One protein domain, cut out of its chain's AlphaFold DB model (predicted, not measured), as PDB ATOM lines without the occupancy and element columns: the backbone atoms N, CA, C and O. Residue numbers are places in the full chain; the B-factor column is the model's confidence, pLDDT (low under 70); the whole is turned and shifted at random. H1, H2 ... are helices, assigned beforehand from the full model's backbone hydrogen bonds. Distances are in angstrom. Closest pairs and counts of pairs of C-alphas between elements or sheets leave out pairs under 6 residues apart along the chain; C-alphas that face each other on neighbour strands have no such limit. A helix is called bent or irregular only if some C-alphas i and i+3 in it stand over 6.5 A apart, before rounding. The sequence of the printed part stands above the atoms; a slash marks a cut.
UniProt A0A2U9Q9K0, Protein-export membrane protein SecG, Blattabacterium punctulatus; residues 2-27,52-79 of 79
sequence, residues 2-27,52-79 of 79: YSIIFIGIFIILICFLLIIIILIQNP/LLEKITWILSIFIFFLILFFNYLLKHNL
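Overview. This is residues 2 to 27 and 52 to 79 of the 79 residues of the protein "Protein-export membrane protein SecG" of Blattabacterium punctulatus (UniProt A0A2U9Q9K0). Two long helices, H1 and H2, run side by side in opposite directions and nearly parallel in line, and together they make a slender rod. They come nearest to each other where H1 begins and H2 ends, and the pair is loosely set, with few close C-alphas between them. The printed part has 54 residues with two named helices, H1 then H2, and no named strand, and its class is all helix. It is loose, with a radius of gyration of the C-alphas of 13.4 A, and the C-alphas span 41 by 17 by 11 A.

Along the chain. H1 holds residues 2 to 24 and measures 34.4 A from first to last C-alpha. It begins at C-alpha 2 at (43.786, 49.598, 25.543) and ends at C-alpha 24 at (31.406, 27.326, 2.415). H2, the longest helix, holds residues 52 to 77 and measures 37.7 A, with C-alpha 77 at (38.665, 59.569, 17.490). Neither helix is bent.

Arrangement. H1 and H2 are close but not clearly touching, with 2 pairs of C-alphas within 8 A. Their closest C-alphas, those of Ile 4 and Leu 75, are 6.6 A apart. The helices run opposite ways at a shallow tilt of 15 degrees, and their centres are 11.8 A apart. In H1 and H2 every O i to N i+4 pair is within hydrogen-bond range.

Size, cuts and confidence. The two C-alphas farthest apart, those of Pro 27 and Leu 79, are 41.2 A from each other. Residues 28 to 51 are not printed, and the link from H1 to H2 runs across this cut, where C-alphas 27 and 52 are 13.1 A apart. The mean pLDDT of the printed part is 74.8. Confidence is low, under 70, at residues 18, 21, 25 to 27, 52, 54 and 77 to 79, the last being the chain's last residue.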
ATOM      1  N   TYR A   2      44.124  51.027  25.338       70.94
ATOM      2  CA  TYR A   2      43.786  49.598  25.543       70.94
ATOM      3  C   TYR A   2      42.436  49.155  24.949       70.94
ATOM      4  O   TYR A   2      42.340  48.071  24.380       70.94
ATOM      5  N   SER A   3      41.417  50.021  24.994       71.81
ATOM      6  CA  SER A   3      40.087  49.730  24.430       71.81
ATOM      7  C   SER A   3      40.110  49.513  22.901       71.81
ATOM      8  O   SER A   3      39.390  48.672  22.373       71.81
ATOM      9  N   ILE A   4      41.013  50.197  22.184       73.44
ATOM     10  CA  ILE A   4      41.162  50.099  20.718       73.44
ATOM     11  C   ILE A   4      41.797  48.760  20.334       73.44
ATOM     12  O   ILE A   4      41.388  48.128  19.366       73.44
ATOM     13  N   ILE A   5      42.793  48.327  21.111       76.25
ATOM     14  CA  ILE A   5      43.525  47.075  20.894       76.25
ATOM     15  C   ILE A   5      42.595  45.878  21.119       76.25
ATOM     16  O   ILE A   5      42.576  44.954  20.307       76.25
ATOM     17  N   PHE A   6      41.765  45.929  22.165       75.12
ATOM     18  CA  PHE A   6      40.784  44.881  22.453       75.12
ATOM     19  C   PHE A   6      39.728  44.761  21.338       75.12
ATOM     20  O   PHE A   6      39.433  43.661  20.873       75.12
ATOM     21  N   ILE A   7      39.222  45.894  20.837       71.94
ATOM     22  CA  ILE A   7      38.279  45.937  19.707       71.94
ATOM     23  C   ILE A   7      38.930  45.490  18.389       71.94
ATOM     24  O   ILE A   7      38.306  44.754  17.629       71.94
ATOM     25  N   GLY A   8      40.181  45.873  18.118       77.88
ATOM     26  CA  GLY A   8      40.901  45.465  16.907       77.88
ATOM     27  C   GLY A   8      41.104  43.949  16.818       77.88
ATOM     28  O   GLY A   8      40.861  43.351  15.770       77.88
ATOM     29  N   ILE A   9      41.464  43.313  17.935       80.88
ATOM     30  CA  ILE A   9      41.582  41.849  18.038       80.88
ATOM     31  C   ILE A   9      40.227  41.168  17.805       80.88
ATOM     32  O   ILE A   9      40.149  40.177  17.080       80.88
ATOM     33  N   PHE A  10      39.148  41.727  18.358       74.31
ATOM     34  CA  PHE A  10      37.795  41.199  18.181       74.31
ATOM     35  C   PHE A  10      37.315  41.283  16.720       74.31
ATOM     36  O   PHE A  10      36.700  40.350  16.204       74.31
ATOM     37  N   ILE A  11      37.653  42.367  16.016       78.00
ATOM     38  CA  ILE A  11      37.333  42.559  14.590       78.00
ATOM     39  C   ILE A  11      38.094  41.569  13.710       78.00
ATOM     40  O   ILE A  11      37.510  40.971  12.809       78.00
ATOM     41  N   ILE A  12      39.382  41.356  13.985       81.50
ATOM     42  CA  ILE A  12      40.203  40.373  13.269       81.50
ATOM     43  C   ILE A  12      39.641  38.956  13.428       81.50
ATOM     44  O   ILE A  12      39.558  38.220  12.443       81.50
ATOM     45  N   LEU A  13      39.182  38.599  14.630       85.81
ATOM     46  CA  LEU A  13      38.529  37.316  14.895       85.81
ATOM     47  C   LEU A  13      37.245  37.141  14.058       85.81
ATOM     48  O   LEU A  13      37.035  36.096  13.443       85.81
ATOM     49  N   ILE A  14      36.407  38.180  13.987       76.19
ATOM     50  CA  ILE A  14      35.166  38.189  13.194       76.19
ATOM     51  C   ILE A  14      35.451  38.100  11.690       76.19
ATOM     52  O   ILE A  14      34.780  37.345  10.985       76.19
ATOM     53  N   CYS A  15      36.470  38.807  11.197       80.25
ATOM     54  CA  CYS A  15      36.905  38.718   9.804       80.25
ATOM     55  C   CYS A  15      37.343  37.297   9.432       80.25
ATOM     56  O   CYS A  15      36.974  36.800   8.369       80.25
ATOM     57  N   PHE A  16      38.081  36.616  10.313       81.19
ATOM     58  CA  PHE A  16      38.492  35.232  10.081       81.19
ATOM     59  C   PHE A  16      37.290  34.278   9.984       81.19
ATOM     60  O   PHE A  16      37.226  33.434   9.089       81.19
ATOM     61  N   LEU A  17      36.286  34.457  10.849       74.12
ATOM     62  CA  LEU A  17      35.064  33.651  10.837       74.12
ATOM     63  C   LEU A  17      34.220  33.879   9.566       74.12
ATOM     64  O   LEU A  17      33.643  32.941   9.017       74.12
ATOM     65  N   LEU A  18      34.197  35.110   9.051       69.25
ATOM     66  CA  LEU A  18      33.536  35.459   7.790       69.25
ATOM     67  C   LEU A  18      34.208  34.816   6.572       69.25
ATOM     68  O   LEU A  18      33.510  34.348   5.674       69.25
ATOM     69  N   ILE A  19      35.542  34.731   6.555       73.38
ATOM     70  CA  ILE A  19      36.294  34.058   5.483       73.38
ATOM     71  C   ILE A  19      35.887  32.582   5.382       73.38
ATOM     72  O   ILE A  19      35.647  32.087   4.283       73.38
ATOM     73  N   ILE A  20      35.718  31.894   6.515       75.00
ATOM     74  CA  ILE A  20      35.255  30.496   6.549       75.00
ATOM     75  C   ILE A  20      33.842  30.358   5.956       75.00
ATOM     76  O   ILE A  20      33.580  29.441   5.176       75.00
ATOM     77  N   ILE A  21      32.937  31.289   6.272       68.00
ATOM     78  CA  ILE A  21      31.577  31.324   5.710       68.00
ATOM     79  C   ILE A  21      31.611  31.578   4.197       68.00
ATOM     80  O   ILE A  21      30.791  31.032   3.466       68.00
ATOM     81  N   ILE A  22      32.564  32.367   3.700       71.12
ATOM     82  CA  ILE A  22      32.732  32.598   2.260       71.12
ATOM     83  C   ILE A  22      33.272  31.340   1.564       71.12
ATOM     84  O   ILE A  22      32.811  30.998   0.479       71.12
ATOM     85  N   LEU A  23      34.176  30.586   2.201       70.06
ATOM     86  CA  LEU A  23      34.649  29.308   1.657       70.06
ATOM     87  C   LEU A  23      33.543  28.240   1.586       70.06
ATOM     88  O   LEU A  23      33.555  27.430   0.661       70.06
ATOM     89  N   ILE A  24      32.563  28.242   2.504       71.75
ATOM     90  CA  ILE A  24      31.406  27.326   2.415       71.75
ATOM     91  C   ILE A  24      30.570  27.594   1.147       71.75
ATOM     92  O   ILE A  24      29.878  26.708   0.642       71.75
ATOM     93  N   GLN A  25      30.646  28.812   0.603       65.31
ATOM     94  CA  GLN A  25      29.971  29.230  -0.622       65.31
ATOM     95  C   GLN A  25      30.866  28.939  -1.832       65.31
ATOM     96  O   GLN A  25      31.309  29.844  -2.534       65.31
ATOM     97  N   ASN A  26      31.120  27.657  -2.101       63.31
ATOM     98  CA  ASN A  26      31.774  27.240  -3.342       63.31
ATOM     99  C   ASN A  26      31.097  27.925  -4.550       63.31
ATOM    100  O   ASN A  26      29.885  27.747  -4.741       63.31
ATOM    101  N   PRO A  27      31.832  28.692  -5.379       54.75
ATOM    102  CA  PRO A  27      31.243  29.385  -6.510       54.75
ATOM    103  C   PRO A  27      30.708  28.336  -7.477       54.75
ATOM    104  O   PRO A  27      31.448  27.500  -8.007       54.75
ATOM    105  N   LEU A  52      19.785  33.284  -3.589       69.44
ATOM    106  CA  LEU A  52      19.672  33.611  -2.158       69.44
ATOM    107  C   LEU A  52      21.040  33.709  -1.493       69.44
ATOM    108  O   LEU A  52      21.341  34.718  -0.864       69.44
ATOM    109  N   LEU A  53      21.878  32.689  -1.690       70.62
ATOM    110  CA  LEU A  53      23.211  32.650  -1.096       70.62
ATOM    111  C   LEU A  53      24.069  33.805  -1.624       70.62
ATOM    112  O   LEU A  53      24.620  34.552  -0.831       70.62
ATOM    113  N   GLU A  54      24.065  34.036  -2.938       69.44
ATOM    114  CA  GLU A  54      24.767  35.154  -3.588       69.44
ATOM    115  C   GLU A  54      24.264  36.538  -3.137       69.44
ATOM    116  O   GLU A  54      25.028  37.486  -2.986       69.44
ATOM    117  N   LYS A  55      22.966  36.682  -2.856       72.62
ATOM    118  CA  LYS A  55      22.433  37.950  -2.345       72.62
ATOM    119  C   LYS A  55      22.861  38.199  -0.898       72.62
ATOM    120  O   LYS A  55      23.108  39.344  -0.527       72.62
ATOM    121  N   ILE A  56      22.983  37.135  -0.101       77.25
ATOM    122  CA  ILE A  56      23.511  37.204   1.264       77.25
ATOM    123  C   ILE A  56      25.008  37.529   1.238       77.25
ATOM    124  O   ILE A  56      25.428  38.378   2.011       77.25
ATOM    125  N   THR A  57      25.812  36.955   0.335       79.50
ATOM    126  CA  THR A  57      27.246  37.304   0.242       79.50
ATOM    127  C   THR A  57      27.467  38.754  -0.114       79.50
ATOM    128  O   THR A  57      28.312  39.413   0.486       79.50
ATOM    129  N   TRP A  58      26.679  39.272  -1.051       81.19
ATOM    130  CA  TRP A  58      26.779  40.660  -1.462       81.19
ATOM    131  C   TRP A  58      26.417  41.616  -0.317       81.19
ATOM    132  O   TRP A  58      27.152  42.571  -0.062       81.19
ATOM    133  N   ILE A  59      25.363  41.303   0.451       80.31
ATOM    134  CA  ILE A  59      25.008  42.068   1.657       80.31
ATOM    135  C   ILE A  59      26.122  41.994   2.713       80.31
ATOM    136  O   ILE A  59      26.473  43.011   3.307       80.31
ATOM    137  N   LEU A  60      26.719  40.813   2.911       75.06
ATOM    138  CA  LEU A  60      27.771  40.579   3.902       75.06
ATOM    139  C   LEU A  60      29.063  41.319   3.530       75.06
ATOM    140  O   LEU A  60      29.702  41.923   4.385       75.06
ATOM    141  N   SER A  61      29.411  41.331   2.242       77.94
ATOM    142  CA  SER A  61      30.570  42.050   1.712       77.94
ATOM    143  C   SER A  61      30.448  43.559   1.931       77.94
ATOM    144  O   SER A  61      31.409  44.200   2.354       77.94
ATOM    145  N   ILE A  62      29.270  44.130   1.669       85.50
ATOM    146  CA  ILE A  62      28.992  45.554   1.907       85.50
ATOM    147  C   ILE A  62      29.029  45.872   3.403       85.50
ATOM    148  O   ILE A  62      29.586  46.891   3.810       85.50
ATOM    149  N   PHE A  63      28.494  44.980   4.235       82.88
ATOM    150  CA  PHE A  63      28.491  45.141   5.686       82.88
ATOM    151  C   PHE A  63      29.911  45.200   6.272       82.88
ATOM    152  O   PHE A  63      30.212  46.077   7.081       82.88
ATOM    153  N   ILE A  64      30.816  44.331   5.809       78.56
ATOM    154  CA  ILE A  64      32.228  44.319   6.228       78.56
ATOM    155  C   ILE A  64      32.941  45.612   5.825       78.56
ATOM    156  O   ILE A  64      33.689  46.176   6.623       78.56
ATOM    157  N   PHE A  65      32.693  46.110   4.611       84.50
ATOM    158  CA  PHE A  65      33.284  47.361   4.138       84.50
ATOM    159  C   PHE A  65      32.928  48.544   5.055       84.50
ATOM    160  O   PHE A  65      33.806  49.310   5.462       84.50
ATOM    161  N   PHE A  66      31.660  48.646   5.460       87.00
ATOM    162  CA  PHE A  66      31.216  49.654   6.424       87.00
ATOM    163  C   PHE A  66      31.824  49.457   7.818       87.00
ATOM    164  O   PHE A  66      32.186  50.436   8.469       87.00
ATOM    165  N   LEU A  67      31.988  48.208   8.263       77.00
ATOM    166  CA  LEU A  67      32.576  47.896   9.566       77.00
ATOM    167  C   LEU A  67      34.039  48.362   9.665       77.00
ATOM    168  O   LEU A  67      34.457  48.887  10.697       77.00
ATOM    169  N   ILE A  68      34.801  48.240   8.573       82.06
ATOM    170  CA  ILE A  68      36.197  48.697   8.481       82.06
ATOM    171  C   ILE A  68      36.281  50.229   8.513       82.06
ATOM    172  O   ILE A  68      37.121  50.784   9.225       82.06
ATOM    173  N   LEU A  69      35.397  50.922   7.787       83.00
ATOM    174  CA  LEU A  69      35.319  52.387   7.821       83.00
ATOM    175  C   LEU A  69      34.971  52.904   9.222       83.00
ATOM    176  O   LEU A  69      35.610  53.836   9.714       83.00
ATOM    177  N   PHE A  70      34.006  52.271   9.889       80.00
ATOM    178  CA  PHE A  70      33.619  52.627  11.253       80.00
ATOM    179  C   PHE A  70      34.755  52.387  12.257       80.00
ATOM    180  O   PHE A  70      35.014  53.233  13.115       80.00
ATOM    181  N   PHE A  71      35.490  51.278  12.123       76.50
ATOM    182  CA  PHE A  71      36.663  51.011  12.955       76.50
ATOM    183  C   PHE A  71      37.769  52.055  12.756       76.50
ATOM    184  O   PHE A  71      38.350  52.524  13.734       76.50
ATOM    185  N   ASN A  72      38.028  52.472  11.512       80.94
ATOM    186  CA  ASN A  72      38.998  53.528  11.224       80.94
ATOM    187  C   ASN A  72      38.596  54.865  11.876       80.94
ATOM    188  O   ASN A  72      39.432  55.534  12.483       80.94
ATOM    189  N   TYR A  73      37.306  55.215  11.831       81.88
ATOM    190  CA  TYR A  73      36.777  56.406  12.499       81.88
ATOM    191  C   TYR A  73      36.943  56.346  14.026       81.88
ATOM    192  O   TYR A  73      37.425  57.304  14.630       81.88
ATOM    193  N   LEU A  74      36.615  55.209  14.650       74.44
ATOM    194  CA  LEU A  74      36.791  54.998  16.091       74.44
ATOM    195  C   LEU A  74      38.268  55.100  16.512       74.44
ATOM    196  O   LEU A  74      38.580  55.641  17.571       74.44
ATOM    197  N   LEU A  75      39.178  54.589  15.679       70.19
ATOM    198  CA  LEU A  75      40.620  54.653  15.909       70.19
ATOM    199  C   LEU A  75      41.122  56.100  15.827       70.19
ATOM    200  O   LEU A  75      41.868  56.519  16.706       70.19
ATOM    201  N   LYS A  76      40.658  56.874  14.838       72.12
ATOM    202  CA  LYS A  76      40.997  58.298  14.699       72.12
ATOM    203  C   LYS A  76      40.412  59.172  15.811       72.12
ATOM    204  O   LYS A  76      41.046  60.143  16.178       72.12
ATOM    205  N   HIS A  77      39.234  58.851  16.342       66.12
ATOM    206  CA  HIS A  77      38.665  59.569  17.490       66.12
ATOM    207  C   HIS A  77      39.450  59.317  18.791       66.12
ATOM    208  O   HIS A  77      39.471  60.158  19.682       66.12
ATOM    209  N   ASN A  78      40.057  58.135  18.932       59.06
ATOM    210  CA  ASN A  78      40.828  57.743  20.115       59.06
ATOM    211  C   ASN A  78      42.342  58.051  20.013       59.06
ATOM    212  O   ASN A  78      43.089  57.651  20.918       59.06
ATOM    213  N   LEU A  79      42.779  58.695  18.926       51.94
ATOM    214  CA  LEU A  79      44.116  59.263  18.705       51.94
ATOM    215  C   LEU A  79      44.047  60.783  18.861       51.94
ATOM    216  O   LEU A  79      44.988  61.329  19.471       51.94
TER     217      LEU A  79